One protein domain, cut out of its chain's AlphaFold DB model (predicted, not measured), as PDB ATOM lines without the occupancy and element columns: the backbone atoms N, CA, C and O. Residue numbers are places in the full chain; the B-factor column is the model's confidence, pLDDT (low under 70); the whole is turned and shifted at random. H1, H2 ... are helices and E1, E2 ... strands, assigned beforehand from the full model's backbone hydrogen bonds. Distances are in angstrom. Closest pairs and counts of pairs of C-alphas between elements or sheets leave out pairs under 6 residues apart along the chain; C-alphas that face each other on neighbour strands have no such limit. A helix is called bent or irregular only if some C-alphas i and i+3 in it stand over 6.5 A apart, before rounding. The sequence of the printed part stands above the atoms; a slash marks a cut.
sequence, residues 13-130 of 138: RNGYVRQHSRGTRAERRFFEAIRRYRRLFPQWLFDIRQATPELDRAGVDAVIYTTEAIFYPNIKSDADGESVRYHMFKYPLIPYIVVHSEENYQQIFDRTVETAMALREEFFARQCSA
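This is residues 13 to 130 of the 138 residues of an uncharacterized protein of Candidatus Adlerbacteria bacterium RIFCSPLOWO2_01_FULL_54_16 (UniProt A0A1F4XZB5). Two long helices, H1 and H4, meet near their ends as an L, where residues 29 to 37 of H1 touch residues 105 to 109 of H4; a small two-stranded sheet, E3 with E4, lies between the two arms, and a second one, E1 with E2, has C-alphas within 10 A of residues 27 to 38 of H1 and of residues 112 to 120 of H4. The short helices H2 and H3 lie farther out, and residues 13 to 18 and 125 to 130 stick out. The 118 printed residues hold, in order, H1 E1 H2 E2 E3 H3 E4 H4, a mixed class; E1 and E2 are antiparallel, E3 and E4 parallel. The whole is compact, with a radius of gyration of the C-alphas of 14.5 A and spans of 48 by 33 by 25 A.

H1, residues 13 to 40, touches H4, residues 105 to 130, with residues 29 to 37 alone, about perpendicular at 84 degrees; the closest C-alphas, of Ala 33 and Tyr 105, are 4.7 A apart. E1, residues 45 to 50, is the antiparallel neighbour of E2, residues 62 to 66, with N 49 and O 63 at 2.9 A. H2, residues 53 to 57, comes between them and is apart from H1 and H4. E3, residues 74 to 77, H3, residues 81 to 90, and E4, residues 96 to 99, form a strand-helix-strand unit, two parallel neighbour strands with a helix between, its crossover right-handed; N 97 and O 74 are 2.8 A apart. The closest C-alphas of H1 and E3, Ala 26 and Ser 77, are 5.5 A apart; those of E4 and H4, Val 99 and Ile 108, 6.5 A. Every O i to N i+4 pair is within hydrogen-bond range in H2, H3 and H4, and 21 of 24 in H1.

H1 runs 41.9 A from C-alpha 13 at (143.877, 137.505, 99.679), with a kink of 28 degrees near residue 34; it is irregular, C-alphas 36 and 39 being 8.0 A apart. E1 spans 15.1 A and H3 14.4 A. H4 runs 37.7 A to C-alpha 130 at (118.784, 141.264, 140.396).

The C-alphas of Arg 13 and Cys 128, the two farthest apart, are 49.0 A apart. The printed part has no cut, and no link is long. pLDDT is under 70 at residues 13 to 23, 79 to 92 and 130.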
ATOM      1  N   ARG A  13     142.689 136.772  99.208       39.12
ATOM      2  CA  ARG A  13     143.877 137.505  99.679       39.12
ATOM      3  C   ARG A  13     143.707 139.030  99.621       39.12
ATOM      4  O   ARG A  13     144.264 139.725 100.460       39.12
ATOM      5  N   ASN A  14     142.903 139.544  98.687       37.28
ATOM      6  CA  ASN A  14     142.726 140.992  98.509       37.28
ATOM      7  C   ASN A  14     141.568 141.574  99.339       37.28
ATOM      8  O   ASN A  14     141.620 142.747  99.705       37.28
ATOM      9  N   GLY A  15     140.549 140.769  99.666       36.38
ATOM     10  CA  GLY A  15     139.431 141.191 100.524       36.38
ATOM     11  C   GLY A  15     139.861 141.412 101.977       36.38
ATOM     12  O   GLY A  15     139.545 142.443 102.559       36.38
ATOM     13  N   TYR A  16     140.686 140.505 102.511       39.97
ATOM     14  CA  TYR A  16     141.173 140.558 103.893       39.97
ATOM     15  C   TYR A  16     142.060 141.785 104.173       39.97
ATOM     16  O   TYR A  16     141.905 142.445 105.194       39.97
ATOM     17  N   VAL A  17     142.951 142.147 103.239       37.44
ATOM     18  CA  VAL A  17     143.830 143.327 103.375       37.44
ATOM     19  C   VAL A  17     143.028 144.632 103.302       37.44
ATOM     20  O   VAL A  17     143.285 145.557 104.070       37.44
ATOM     21  N   ARG A  18     142.019 144.709 102.420       40.59
ATOM     22  CA  ARG A  18     141.131 145.880 102.338       40.59
ATOM     23  C   ARG A  18     140.242 146.018 103.577       40.59
ATOM     24  O   ARG A  18     140.100 147.136 104.066       40.59
ATOM     25  N   GLN A  19     139.707 144.918 104.109       48.41
ATOM     26  CA  GLN A  19     138.927 144.916 105.356       48.41
ATOM     27  C   GLN A  19     139.759 145.354 106.561       48.41
ATOM     28  O   GLN A  19     139.332 146.252 107.282       48.41
ATOM     29  N   HIS A  20     140.980 144.826 106.712       49.69
ATOM     30  CA  HIS A  20     141.912 145.277 107.752       49.69
ATOM     31  C   HIS A  20     142.185 146.778 107.646       49.69
ATOM     32  O   HIS A  20     141.971 147.506 108.607       49.69
ATOM     33  N   SER A  21     142.526 147.282 106.454       53.88
ATOM     34  CA  SER A  21     142.806 148.716 106.264       53.88
ATOM     35  C   SER A  21     141.616 149.644 106.577       53.88
ATOM     36  O   SER A  21     141.818 150.801 106.945       53.88
ATOM     37  N   ARG A  22     140.374 149.151 106.442       54.22
ATOM     38  CA  ARG A  22     139.147 149.890 106.781       54.22
ATOM     39  C   ARG A  22     138.839 149.845 108.278       54.22
ATOM     40  O   ARG A  22     138.542 150.903 108.829       54.22
ATOM     41  N   GLY A  23     138.981 148.684 108.924       59.53
ATOM     42  CA  GLY A  23     138.860 148.539 110.382       59.53
ATOM     43  C   GLY A  23     139.827 149.467 111.118       59.53
ATOM     44  O   GLY A  23     139.401 150.322 111.892       59.53
ATOM     45  N   THR A  24     141.102 149.461 110.710       75.69
ATOM     46  CA  THR A  24     142.130 150.351 111.278       75.69
ATOM     47  C   THR A  24     141.812 151.839 111.070       75.69
ATOM     48  O   THR A  24     142.179 152.681 111.890       75.69
ATOM     49  N   ARG A  25     141.117 152.211 109.982       82.69
ATOM     50  CA  ARG A  25     140.712 153.607 109.730       82.69
ATOM     51  C   ARG A  25     139.543 154.041 110.617       82.69
ATOM     52  O   ARG A  25     139.538 155.188 111.060       82.69
ATOM     53  N   ALA A  26     138.563 153.169 110.851       85.50
ATOM     54  CA  ALA A  26     137.415 153.467 111.705       85.50
ATOM     55  C   ALA A  26     137.834 153.652 113.167       85.50
ATOM     56  O   ALA A  26     137.531 154.692 113.750       85.50
ATOM     57  N   GLU A  27     138.620 152.720 113.711       89.00
ATOM     58  CA  GLU A  27     139.192 152.825 115.060       89.00
ATOM     59  C   GLU A  27     140.031 154.095 115.221       89.00
ATOM     60  O   GLU A  27     139.862 154.857 116.173       89.00
ATOM     61  N   ARG A  28     140.890 154.399 114.241       92.12
ATOM     62  CA  ARG A  28     141.684 155.629 114.269       92.12
ATOM     63  C   ARG A  28     140.806 156.882 114.327       92.12
ATOM     64  O   ARG A  28     141.061 157.761 115.147       92.12
ATOM     65  N   ARG A  29     139.779 156.980 113.473       93.69
ATOM     66  CA  ARG A  29     138.857 158.132 113.471       93.69
ATOM     67  C   ARG A  29     138.084 158.242 114.778       93.69
ATOM     68  O   ARG A  29     137.885 159.356 115.256       93.69
ATOM     69  N   PHE A  30     137.687 157.109 115.352       95.94
ATOM     70  CA  PHE A  30     137.058 157.049 116.664       95.94
ATOM     71  C   PHE A  30     137.953 157.670 117.738       95.94
ATOM     72  O   PHE A  30     137.564 158.652 118.367       95.94
ATOM     73  N   PHE A  31     139.185 157.181 117.903       96.31
ATOM     74  CA  PHE A  31     140.075 157.702 118.946       96.31
ATOM     75  C   PHE A  31     140.514 159.150 118.689       96.31
ATOM     76  O   PHE A  31     140.728 159.913 119.633       96.31
ATOM     77  N   GLU A  32     140.596 159.576 117.426       97.06
ATOM     78  CA  GLU A  32     140.799 160.984 117.077       97.06
ATOM     79  C   GLU A  32     139.615 161.868 117.509       97.06
ATOM     80  O   GLU A  32     139.856 162.929 118.091       97.06
ATOM     81  N   ALA A  33     138.366 161.434 117.293       97.06
ATOM     82  CA  ALA A  33     137.170 162.138 117.770       97.06
ATOM     83  C   ALA A  33     137.165 162.259 119.300       97.06
ATOM     84  O   ALA A  33     137.044 163.360 119.839       97.06
ATOM     85  N   ILE A  34     137.393 161.145 119.999       97.31
ATOM     86  CA  ILE A  34     137.449 161.100 121.463       97.31
ATOM     87  C   ILE A  34     138.508 162.054 122.015       97.31
ATOM     88  O   ILE A  34     138.222 162.866 122.895       97.31
ATOM     89  N   ARG A  35     139.727 162.020 121.469       97.38
ATOM     90  CA  ARG A  35     140.807 162.914 121.903       97.38
ATOM     91  C   ARG A  35     140.464 164.385 121.666       97.38
ATOM     92  O   ARG A  35     140.807 165.224 122.496       97.38
ATOM     93  N   ARG A  36     139.803 164.703 120.549       97.31
ATOM     94  CA  ARG A  36     139.433 166.078 120.180       97.31
ATOM     95  C   ARG A  36     138.384 166.672 121.118       97.31
ATOM     96  O   ARG A  36     138.487 167.847 121.461       97.31
ATOM     97  N   TYR A  37     137.415 165.867 121.541       97.12
ATOM     98  CA  TYR A  37     136.243 166.330 122.286       97.12
ATOM     99  C   TYR A  37     136.209 165.881 123.747       97.12
ATOM    100  O   TYR A  37     135.228 166.131 124.435       97.12
ATOM    101  N   ARG A  38     137.296 165.306 124.273       94.31
ATOM    102  CA  ARG A  38     137.407 164.851 125.673       94.31
ATOM    103  C   ARG A  38     136.916 165.873 126.708       94.31
ATOM    104  O   ARG A  38     136.327 165.498 127.710       94.31
ATOM    105  N   ARG A  39     137.151 167.169 126.478       96.00
ATOM    106  CA  ARG A  39     136.713 168.250 127.387       96.00
ATOM    107  C   ARG A  39     135.191 168.388 127.499       96.00
ATOM    108  O   ARG A  39     134.727 169.030 128.428       96.00
ATOM    109  N   LEU A  40     134.450 167.827 126.548       96.94
ATOM    110  CA  LEU A  40     132.990 167.830 126.503       96.94
ATOM    111  C   LEU A  40     132.385 166.561 127.113       96.94
ATOM    112  O   LEU A  40     131.177 166.365 127.020       96.94
ATOM    113  N   PHE A  41     133.199 165.673 127.693       97.00
ATOM    114  CA  PHE A  41     132.665 164.500 128.371       97.00
ATOM    115  C   PHE A  41     131.708 164.913 129.495       97.00
ATOM    116  O   PHE A  41     132.038 165.809 130.282       97.00
ATOM    117  N   PRO A  42     130.531 164.270 129.596       96.19
ATOM    118  CA  PRO A  42     129.677 164.459 130.752       96.19
ATOM    119  C   PRO A  42     130.406 163.977 132.012       96.19
ATOM    120  O   PRO A  42     131.260 163.096 131.948       96.19
ATOM    121  N   GLN A  43     130.046 164.520 133.176       95.69
ATOM    122  CA  GLN A  43     130.761 164.257 134.435       95.69
ATOM    123  C   GLN A  43     130.832 162.769 134.821       95.69
ATOM    124  O   GLN A  43     131.767 162.362 135.503       95.69
ATOM    125  N   TRP A  44     129.864 161.962 134.378       95.69
ATOM    126  CA  TRP A  44     129.824 160.520 134.626       95.69
ATOM    127  C   TRP A  44     130.760 159.708 133.712       95.69
ATOM    128  O   TRP A  44     130.983 158.531 133.979       95.69
ATOM    129  N   LEU A  45     131.312 160.299 132.644       96.75
ATOM    130  CA  LEU A  45     132.210 159.651 131.683       96.75
ATOM    131  C   LEU A  45     133.642 160.164 131.876       96.75
ATOM    132  O   LEU A  45     133.997 161.250 131.425       96.75
ATOM    133  N   PHE A  46     134.491 159.376 132.530       91.75
ATOM    134  CA  PHE A  46     135.840 159.816 132.894       91.75
ATOM    135  C   PHE A  46     136.841 159.713 131.749       91.75
ATOM    136  O   PHE A  46     137.708 160.576 131.571       91.75
ATOM    137  N   ASP A  47     136.788 158.600 131.021       95.88
ATOM    138  CA  ASP A  47     137.806 158.263 130.041       95.88
ATOM    139  C   ASP A  47     137.298 157.243 129.023       95.88
ATOM    140  O   ASP A  47     136.463 156.392 129.329       95.88
ATOM    141  N   ILE A  48     137.865 157.301 127.823       96.94
ATOM    142  CA  ILE A  48     137.736 156.267 126.804       96.94
ATOM    143  C   ILE A  48     139.138 156.007 126.263       96.94
ATOM    144  O   ILE A  48     139.787 156.913 125.731       96.94
ATOM    145  N   ARG A  49     139.610 154.769 126.410       95.38
ATOM    146  CA  ARG A  49     140.967 154.352 126.038       95.38
ATOM    147  C   ARG A  49     140.941 153.255 124.995       95.38
ATOM    148  O   ARG A  49     139.970 152.510 124.900       95.38
ATOM    149  N   GLN A  50     142.030 153.146 124.247       94.06
ATOM    150  CA  GLN A  50     142.265 151.992 123.394       94.06
ATOM    151  C   GLN A  50     142.505 150.746 124.254       94.06
ATOM    152  O   GLN A  50     143.116 150.834 125.323       94.06
ATOM    153  N   ALA A  51     141.990 149.609 123.797       91.00
ATOM    154  CA  ALA A  51     142.175 148.326 124.455       91.00
ATOM    155  C   ALA A  51     143.653 147.896 124.484       91.00
ATOM    156  O   ALA A  51     144.451 148.266 123.619       91.00
ATOM    157  N   THR A  52     144.027 147.103 125.492       89.19
ATOM    158  CA  THR A  52     145.348 146.457 125.527       89.19
ATOM    159  C   THR A  52     145.410 145.317 124.501       89.19
ATOM    160  O   THR A  52     144.359 144.822 124.085       89.19
ATOM    161  N   PRO A  53     146.606 144.826 124.121       88.00
ATOM    162  CA  PRO A  53     146.727 143.690 123.203       88.00
ATOM    163  C   PRO A  53     145.986 142.425 123.664       88.00
ATOM    164  O   PRO A  53     145.550 141.619 122.847       88.00
ATOM    165  N   GLU A  54     145.847 142.220 124.974       87.69
ATOM    166  CA  GLU A  54     145.107 141.094 125.547       87.69
ATOM    167  C   GLU A  54     143.599 141.233 125.308       87.69
ATOM    168  O   GLU A  54     142.945 140.257 124.942       87.69
ATOM    169  N   LEU A  55     143.066 142.445 125.480       85.44
ATOM    170  CA  LEU A  55     141.656 142.768 125.252       85.44
ATOM    171  C   LEU A  55     141.308 142.767 123.756       85.44
ATOM    172  O   LEU A  55     140.272 142.226 123.372       85.44
ATOM    173  N   ASP A  56     142.206 143.263 122.908       84.88
ATOM    174  CA  ASP A  56     142.063 143.245 121.447       84.88
ATOM    175  C   ASP A  56     141.903 141.814 120.904       84.88
ATOM    176  O   ASP A  56     140.986 141.510 120.137       84.88
ATOM    177  N   ARG A  57     142.693 140.857 121.414       82.62
ATOM    178  CA  ARG A  57     142.534 139.426 121.078       82.62
ATOM    179  C   ARG A  57     141.179 138.851 121.497       82.62
ATOM    180  O   ARG A  57     140.724 137.879 120.890       82.62
ATOM    181  N   ALA A  58     140.548 139.428 122.518       83.19
ATOM    182  CA  ALA A  58     139.202 139.071 122.957       83.19
ATOM    183  C   ALA A  58     138.097 139.778 122.146       83.19
ATOM    184  O   ALA A  58     136.917 139.511 122.367       83.19
ATOM    185  N   GLY A  59     138.461 140.625 121.178       83.44
ATOM    186  CA  GLY A  59     137.527 141.374 120.343       83.44
ATOM    187  C   GLY A  59     137.018 142.654 121.003       83.44
ATOM    188  O   GLY A  59     135.890 143.055 120.725       83.44
ATOM    189  N   VAL A  60     137.808 143.272 121.877       88.94
ATOM    190  CA  VAL A  60     137.516 144.571 122.496       88.94
ATOM    191  C   VAL A  60     138.469 145.607 121.919       88.94
ATOM    192  O   VAL A  60     139.677 145.426 122.015       88.94
ATOM    193  N   ASP A  61     137.938 146.718 121.414       91.38
ATOM    194  CA  ASP A  61     138.769 147.735 120.752       91.38
ATOM    195  C   ASP A  61     138.955 148.969 121.650       91.38
ATOM    196  O   ASP A  61     139.979 149.657 121.588       91.38
ATOM    197  N   ALA A  62     137.991 149.232 122.541       94.69
ATOM    198  CA  ALA A  62     138.034 150.342 123.485       94.69
ATOM    199  C   ALA A  62     137.587 149.942 124.897       94.69
ATOM    200  O   ALA A  62     136.891 148.952 125.106       94.69
ATOM    201  N   VAL A  63     137.977 150.764 125.872       96.38
ATOM    202  CA  VAL A  63     137.564 150.670 127.275       96.38
ATOM    203  C   VAL A  63     136.950 152.002 127.688       96.38
ATOM    204  O   VAL A  63     137.621 153.035 127.637       96.38
ATOM    205  N   ILE A  64     135.678 151.978 128.084       96.56
ATOM    206  CA  ILE A  64     134.913 153.143 128.543       96.56
ATOM    207  C   ILE A  64     134.852 153.106 130.069       96.56
ATOM    208  O   ILE A  64     134.343 152.144 130.640       96.56
ATOM    209  N   TYR A  65     135.339 154.159 130.720       96.00
ATOM    210  CA  TYR A  65     135.338 154.307 132.175       96.00
ATOM    211  C   TYR A  65     134.243 155.283 132.604       96.00
ATOM    212  O   TYR A  65     134.317 156.470 132.272       96.00
ATOM    213  N   THR A  66     133.259 154.804 133.368       95.19
ATOM    214  CA  THR A  66     132.204 155.646 133.955       95.19
ATOM    215  C   THR A  66     132.265 155.661 135.482       95.19
ATOM    216  O   THR A  66     133.053 154.938 136.095       95.19
ATOM    217  N   THR A  67     131.430 156.495 136.103       92.81
ATOM    218  CA  THR A  67     131.214 156.548 137.559       92.81
ATOM    219  C   THR A  67     130.729 155.229 138.161       92.81
ATOM    220  O   THR A  67     130.930 155.000 139.350       92.81
ATOM    221  N   GLU A  68     130.100 154.364 137.370       90.12
ATOM    222  CA  GLU A  68     129.433 153.151 137.852       90.12
ATOM    223  C   GLU A  68     130.103 151.860 137.402       90.12
ATOM    224  O   GLU A  68     130.068 150.864 138.124       90.12
ATOM    225  N   ALA A  69     130.657 151.848 136.188       92.00
ATOM    226  CA  ALA A  69     131.124 150.628 135.557       92.00
ATOM    227  C   ALA A  69     132.214 150.895 134.512       92.00
ATOM    228  O   ALA A  69     132.489 152.026 134.104       92.00
ATOM    229  N   ILE A  70     132.832 149.801 134.069       94.38
ATOM    230  CA  ILE A  70     133.753 149.784 132.937       94.38
ATOM    231  C   ILE A  70     133.099 148.974 131.822       94.38
ATOM    232  O   ILE A  70     132.704 147.826 132.043       94.38
ATOM    233  N   PHE A  71     133.008 149.558 130.629       93.81
ATOM    234  CA  PHE A  71     132.475 148.890 129.445       93.81
ATOM    235  C   PHE A  71     133.580 148.603 128.433       93.81
ATOM    236  O   PHE A  71     134.525 149.378 128.285       93.81
ATOM    237  N   TYR A  72     133.429 147.495 127.712       94.38
ATOM    238  CA  TYR A  72     134.441 146.954 126.805       94.38
ATOM    239  C   TYR A  72     133.880 146.832 125.384       94.38
ATOM    240  O   TYR A  72     133.628 145.717 124.928       94.38
ATOM    241  N   PRO A  73     133.578 147.949 124.698       91.81
ATOM    242  CA  PRO A  73     132.991 147.879 123.374       91.81
ATOM    243  C   PRO A  73     134.002 147.486 122.292       91.81
ATOM    244  O   PRO A  73     135.212 147.715 122.386       91.81
ATOM    245  N   ASN A  74     133.457 146.968 121.200       89.56
ATOM    246  CA  ASN A  74     134.144 146.829 119.928       89.56
ATOM    247  C   ASN A  74     133.758 147.982 118.974       89.56
ATOM    248  O   ASN A  74     132.617 148.445 118.980       89.56
ATOM    249  N   ILE A  75     134.687 148.453 118.147       89.31
ATOM    250  CA  ILE A  75     134.487 149.517 117.166       89.31
ATOM    251  C   ILE A  75     134.425 148.901 115.769       89.31
ATOM    252  O   ILE A  75     135.371 148.303 115.266       89.31
ATOM    253  N   LYS A  76     133.305 149.103 115.078       85.50
ATOM    254  CA  LYS A  76     133.112 148.616 113.708       85.50
ATOM    255  C   LYS A  76     133.018 149.758 112.720       85.50
ATOM    256  O   LYS A  76     132.592 150.852 113.060       85.50
ATOM    257  N   SER A  77     133.390 149.489 111.474       83.50
ATOM    258  CA  SER A  77     133.042 150.356 110.350       83.50
ATOM    259  C   SER A  77     131.729 149.900 109.725       83.50
ATOM    260  O   SER A  77     131.492 148.701 109.588       83.50
ATOM    261  N   ASP A  78     130.936 150.843 109.244       72.94
ATOM    262  CA  ASP A  78     129.727 150.599 108.450       72.94
ATOM    263  C   ASP A  78     129.960 149.960 107.075       72.94
ATOM    264  O   ASP A  78     129.031 149.417 106.480       72.94
ATOM    265  N   ALA A  79     131.203 150.009 106.588       56.75
ATOM    266  CA  ALA A  79     131.599 149.582 105.252       56.75
ATOM    267  C   ALA A  79     131.250 148.123 104.907       56.75
ATOM    268  O   ALA A  79     131.274 147.784 103.729       56.75
ATOM    269  N   ASP A  80     130.905 147.293 105.895       52.47
ATOM    270  CA  ASP A  80     130.463 145.917 105.710       52.47
ATOM    271  C   ASP A  80     129.310 145.616 106.689       52.47
ATOM    272  O   ASP A  80     129.542 145.141 107.803       52.47
ATOM    273  N   GLY A  81     128.053 145.841 106.291       53.59
ATOM    274  CA  GLY A  81     126.881 145.413 107.078       53.59
ATOM    275  C   GLY A  81     126.890 143.911 107.422       53.59
ATOM    276  O   GLY A  81     126.341 143.498 108.443       53.59
ATOM    277  N   GLU A  82     127.585 143.092 106.623       57.78
ATOM    278  CA  GLU A  82     127.880 141.688 106.937       57.78
ATOM    279  C   GLU A  82     128.887 141.513 108.082       57.78
ATOM    280  O   GLU A  82     128.749 140.572 108.857       57.78
ATOM    281  N   SER A  83     129.866 142.410 108.245       58.12
ATOM    282  CA  SER A  83     130.858 142.340 109.331       58.12
ATOM    283  C   SER A  83     130.252 142.684 110.692       58.12
ATOM    284  O   SER A  83     130.565 142.024 111.684       58.12
ATOM    285  N   VAL A  84     129.336 143.661 110.728       60.28
ATOM    286  CA  VAL A  84     128.576 144.013 111.935       60.28
ATOM    287  C   VAL A  84     127.723 142.817 112.343       60.28
ATOM    288  O   VAL A  84     127.837 142.345 113.469       60.28
ATOM    289  N   ARG A  85     126.965 142.236 111.401       61.88
ATOM    290  CA  ARG A  85     126.165 141.026 111.654       61.88
ATOM    291  C   ARG A  85     127.030 139.843 112.095       61.88
ATOM    292  O   ARG A  85     126.723 139.220 113.104       61.88
ATOM    293  N   TYR A  86     128.127 139.552 111.395       60.28
ATOM    294  CA  TYR A  86     129.043 138.459 111.744       60.28
ATOM    295  C   TYR A  86     129.600 138.606 113.164       60.28
ATOM    296  O   TYR A  86     129.663 137.630 113.913       60.28
ATOM    297  N   HIS A  87     129.966 139.823 113.567       60.62
ATOM    298  CA  HIS A  87     130.469 140.064 114.914       60.62
ATOM    299  C   HIS A  87     129.380 140.049 115.983       60.62
ATOM    300  O   HIS A  87     129.645 139.508 117.052       60.62
ATOM    301  N   MET A  88     128.163 140.514 115.687       62.19
ATOM    302  CA  MET A  88     127.013 140.326 116.579       62.19
ATOM    303  C   MET A  88     126.744 138.838 116.846       62.19
ATOM    304  O   MET A  88     126.414 138.472 117.968       62.19
ATOM    305  N   PHE A  89     126.943 137.958 115.856       61.12
ATOM    306  CA  PHE A  89     126.825 136.509 116.062       61.12
ATOM    307  C   PHE A  89     128.005 135.904 116.833       61.12
ATOM    308  O   PHE A  89     127.807 135.009 117.651       61.12
ATOM    309  N   LYS A  90     129.235 136.360 116.571       62.16
ATOM    310  CA  LYS A  90     130.447 135.794 117.187       62.16
ATOM    311  C   LYS A  90     130.660 136.259 118.633       62.16
ATOM    312  O   LYS A  90     131.175 135.492 119.441       62.16
ATOM    313  N   TYR A  91     130.270 137.492 118.948       63.72
ATOM    314  CA  TYR A  91     130.439 138.122 120.257       63.72
ATOM    315  C   TYR A  91     129.144 138.826 120.699       63.72
ATOM    316  O   TYR A  91     129.130 140.044 120.862       63.72
ATOM    317  N   PRO A  92     128.047 138.080 120.919       61.94
ATOM    318  CA  PRO A  92     126.723 138.659 121.178       61.94
ATOM    319  C   PRO A  92     126.637 139.465 122.480       61.94
ATOM    320  O   PRO A  92     125.695 140.225 122.672       61.94
ATOM    321  N   LEU A  93     127.604 139.290 123.383       74.06
ATOM    322  CA  LEU A  93     127.664 139.975 124.673       74.06
ATOM    323  C   LEU A  93     128.597 141.194 124.671       74.06
ATOM    324  O   LEU A  93     128.662 141.893 125.679       74.06
ATOM    325  N   ILE A  94     129.335 141.434 123.580       76.56
ATOM    326  CA  ILE A  94     130.241 142.579 123.472       76.56
ATOM    327  C   ILE A  94     129.474 143.731 122.808       76.56
ATOM    328  O   ILE A  94     129.031 143.583 121.665       76.56
ATOM    329  N   PRO A  95     129.312 144.879 123.487       84.69
ATOM    330  CA  PRO A  95     128.661 146.030 122.886       84.69
ATOM    331  C   PRO A  95     129.489 146.590 121.731       84.69
ATOM    332  O   PRO A  95     130.711 146.461 121.709       84.69
ATOM    333  N   TYR A  96     128.836 147.228 120.765       85.94
ATOM    334  CA  TYR A  96     129.501 147.727 119.565       85.94
ATOM    335  C   TYR A  96     129.198 149.200 119.306       85.94
ATOM    336  O   TYR A  96     128.089 149.674 119.538       85.94
ATOM    337  N   ILE A  97     130.187 149.910 118.770       88.56
ATOM    338  CA  ILE A  97     130.064 151.281 118.272       88.56
ATOM    339  C   ILE A  97     130.412 151.257 116.787       88.56
ATOM    340  O   ILE A  97     131.521 150.884 116.409       88.56
ATOM    341  N   VAL A  98     129.472 151.638 115.926       87.56
ATOM    342  CA  VAL A  98     129.674 151.600 114.469       87.56
ATOM    343  C   VAL A  98     130.061 152.979 113.966       87.56
ATOM    344  O   VAL A  98     129.204 153.836 113.889       87.56
ATOM    345  N   VAL A  99     131.306 153.207 113.566       88.50
ATOM    346  CA  VAL A  99     131.736 154.446 112.905       88.50
ATOM    347  C   VAL A  99     131.356 154.408 111.426       88.50
ATOM    348  O   VAL A  99     131.846 153.554 110.682       88.50
ATOM    349  N   HIS A 100     130.528 155.357 110.987       87.06
ATOM    350  CA  HIS A 100     130.145 155.484 109.586       87.06
ATOM    351  C   HIS A 100     131.194 156.245 108.768       87.06
ATOM    352  O   HIS A 100     131.891 157.137 109.270       87.06
ATOM    353  N   SER A 101     131.333 155.910 107.482       83.12
ATOM    354  CA  SER A 101     132.316 156.562 106.608       83.12
ATOM    355  C   SER A 101     132.080 158.070 106.512       83.12
ATOM    356  O   SER A 101     133.036 158.842 106.640       83.12
ATOM    357  N   GLU A 102     130.817 158.479 106.416       86.25
ATOM    358  CA  GLU A 102     130.397 159.868 106.191       86.25
ATOM    359  C   GLU A 102     130.376 160.737 107.457       86.25
ATOM    360  O   GLU A 102     130.243 161.955 107.370       86.25
ATOM    361  N   GLU A 103     130.536 160.149 108.645       89.44
ATOM    362  CA  GLU A 103     130.434 160.910 109.891       89.44
ATOM    363  C   GLU A 103     131.639 161.803 110.149       89.44
ATOM    364  O   GLU A 103     132.797 161.379 110.111       89.44
ATOM    365  N   ASN A 104     131.383 163.048 110.521       94.94
ATOM    366  CA  ASN A 104     132.429 163.909 111.050       94.94
ATOM    367  C   ASN A 104     132.790 163.525 112.502       94.94
ATOM    368  O   ASN A 104     132.110 162.738 113.160       94.94
ATOM    369  N   TYR A 105     133.879 164.091 113.030       96.25
ATOM    370  CA  TYR A 105     134.344 163.758 114.381       96.25
ATOM    371  C   TYR A 105     133.350 164.128 115.495       96.25
ATOM    372  O   TYR A 105     133.344 163.448 116.516       96.25
ATOM    373  N   GLN A 106     132.530 165.171 115.322       97.06
ATOM    374  CA  GLN A 106     131.511 165.541 116.311       97.06
ATOM    375  C   GLN A 106     130.417 164.469 116.367       97.06
ATOM    376  O   GLN A 106     130.111 163.977 117.441       97.06
ATOM    377  N   GLN A 107     129.921 164.020 115.211       96.19
ATOM    378  CA  GLN A 107     128.914 162.956 115.128       96.19
ATOM    379  C   GLN A 107     129.417 161.636 115.729       96.19
ATOM    380  O   GLN A 107     128.698 160.972 116.471       96.19
ATOM    381  N   ILE A 108     130.681 161.275 115.459       95.38
ATOM    382  CA  ILE A 108     131.312 160.099 116.077       95.38
ATOM    383  C   ILE A 108     131.324 160.236 117.604       95.38
ATOM    384  O   ILE A 108     131.017 159.271 118.305       95.38
ATOM    385  N   PHE A 109     131.679 161.415 118.117       96.56
ATOM    386  CA  PHE A 109     131.710 161.692 119.549       96.56
ATOM    387  C   PHE A 109     130.314 161.629 120.181       96.56
ATOM    388  O   PHE A 109     130.138 160.880 121.139       96.56
ATOM    389  N   ASP A 110     129.334 162.345 119.626       95.19
ATOM    390  CA  ASP A 110     127.974 162.437 120.172       95.19
ATOM    391  C   ASP A 110     127.353 161.044 120.309       95.19
ATOM    392  O   ASP A 110     126.954 160.638 121.401       95.19
ATOM    393  N   ARG A 111     127.416 160.233 119.245       93.19
ATOM    394  CA  ARG A 111     126.920 158.853 119.293       93.19
ATOM    395  C   ARG A 111     127.704 157.973 120.267       93.19
ATOM    396  O   ARG A 111     127.147 157.048 120.856       93.19
ATOM    397  N   THR A 112     129.004 158.215 120.445       94.38
ATOM    398  CA  THR A 112     129.784 157.467 121.443       94.38
ATOM    399  C   THR A 112     129.270 157.748 122.852       94.38
ATOM    400  O   THR A 112     129.122 156.814 123.639       94.38
ATOM    401  N   VAL A 113     128.949 159.009 123.159       95.31
ATOM    402  CA  VAL A 113     128.352 159.396 124.443       95.31
ATOM    403  C   VAL A 113     126.956 158.788 124.600       95.31
ATOM    404  O   VAL A 113     126.674 158.211 125.648       95.31
ATOM    405  N   GLU A 114     126.116 158.833 123.563       93.69
ATOM    406  CA  GLU A 114     124.795 158.183 123.564       93.69
ATOM    407  C   GLU A 114     124.899 156.674 123.815       93.69
ATOM    408  O   GLU A 114     124.179 156.124 124.646       93.69
ATOM    409  N   THR A 115     125.843 156.000 123.154       91.62
ATOM    410  CA  THR A 115     126.064 154.559 123.338       91.62
ATOM    411  C   THR A 115     126.543 154.258 124.757       91.62
ATOM    412  O   THR A 115     126.044 153.335 125.393       91.62
ATOM    413  N   ALA A 116     127.475 155.051 125.292       93.19
ATOM    414  CA  ALA A 116     127.934 154.902 126.670       93.19
ATOM    415  C   ALA A 116     126.792 155.112 127.684       93.19
ATOM    416  O   ALA A 116     126.720 154.394 128.682       93.19
ATOM    417  N   MET A 117     125.876 156.044 127.410       93.75
ATOM    418  CA  MET A 117     124.684 156.272 128.229       93.75
ATOM    419  C   MET A 117     123.730 155.074 128.189       93.75
ATOM    420  O   MET A 117     123.314 154.607 129.246       93.75
ATOM    421  N   ALA A 118     123.459 154.512 127.010       91.31
ATOM    422  CA  ALA A 118     122.617 153.321 126.876       91.31
ATOM    423  C   ALA A 118     123.193 152.111 127.637       91.31
ATOM    424  O   ALA A 118     122.466 151.407 128.337       91.31
ATOM    425  N   LEU A 119     124.514 151.898 127.573       90.69
ATOM    426  CA  LEU A 119     125.189 150.834 128.329       90.69
ATOM    427  C   LEU A 119     125.082 151.034 129.841       90.69
ATOM    428  O   LEU A 119     124.878 150.080 130.595       90.69
ATOM    429  N   ARG A 120     125.196 152.287 130.286       89.75
ATOM    430  CA  ARG A 120     125.014 152.675 131.685       89.75
ATOM    431  C   ARG A 120     123.588 152.402 132.165       89.75
ATOM    432  O   ARG A 120     123.412 151.830 133.238       89.75
ATOM    433  N   GLU A 121     122.576 152.761 131.382       90.56
ATOM    434  CA  GLU A 121     121.170 152.488 131.703       90.56
ATOM    435  C   GLU A 121     120.872 150.985 131.761       90.56
ATOM    436  O   GLU A 121     120.230 150.515 132.703       90.56
ATOM    437  N   GLU A 122     121.401 150.208 130.813       88.38
ATOM    438  CA  GLU A 122     121.259 148.751 130.814       88.38
ATOM    439  C   GLU A 122     121.909 148.119 132.053       88.38
ATOM    440  O   GLU A 122     121.329 147.226 132.683       88.38
ATOM    441  N   PHE A 123     123.092 148.599 132.445       88.06
ATOM    442  CA  PHE A 123     123.760 148.158 133.665       88.06
ATOM    443  C   PHE A 123     122.884 148.389 134.905       88.06
ATOM    444  O   PHE A 123     122.686 147.461 135.696       88.06
ATOM    445  N   PHE A 124     122.293 149.578 135.047       86.25
ATOM    446  CA  PHE A 124     121.371 149.871 136.147       86.25
ATOM    447  C   PHE A 124     120.127 148.979 136.128       86.25
ATOM    448  O   PHE A 124     119.755 148.424 137.164       86.25
ATOM    449  N   ALA A 125     119.506 148.779 134.963       86.00
ATOM    450  CA  ALA A 125     118.326 147.925 134.832       86.00
ATOM    451  C   ALA A 125     118.607 146.478 135.284       86.00
ATOM    452  O   ALA A 125     117.783 145.848 135.961       86.00
ATOM    453  N   ARG A 126     119.798 145.956 134.969       83.38
ATOM    454  CA  ARG A 126     120.255 144.631 135.417       83.38
ATOM    455  C   ARG A 126     120.488 144.570 136.930       83.38
ATOM    456  O   ARG A 126     120.163 143.559 137.546       83.38
ATOM    457  N   GLN A 127     120.995 145.636 137.552       82.06
ATOM    458  CA  GLN A 127     121.167 145.667 139.010       82.06
ATOM    459  C   GLN A 127     119.829 145.714 139.759       82.06
ATOM    460  O   GLN A 127     119.636 144.955 140.709       82.06
ATOM    461  N   CYS A 128     118.877 146.533 139.306       73.31
ATOM    462  CA  CYS A 128     117.555 146.638 139.931       73.31
ATOM    463  C   CYS A 128     116.745 145.336 139.818       73.31
ATOM    464  O   CYS A 128     116.054 144.942 140.757       73.31
ATOM    465  N   SER A 129     116.848 144.637 138.683       73.38
ATOM    466  CA  SER A 129     116.166 143.350 138.484       73.38
ATOM    467  C   SER A 129     116.787 142.212 139.304       73.38
ATOM    468  O   SER A 129     116.055 141.359 139.802       73.38
ATOM    469  N   ALA A 130     118.105 142.226 139.527       62.88
ATOM    470  CA  ALA A 130     118.784 141.264 140.396       62.88
ATOM    471  C   ALA A 130     118.456 141.446 141.895       62.88
ATOM    472  O   ALA A 130     118.569 140.497 142.668       62.88
TER     473      ALA A 130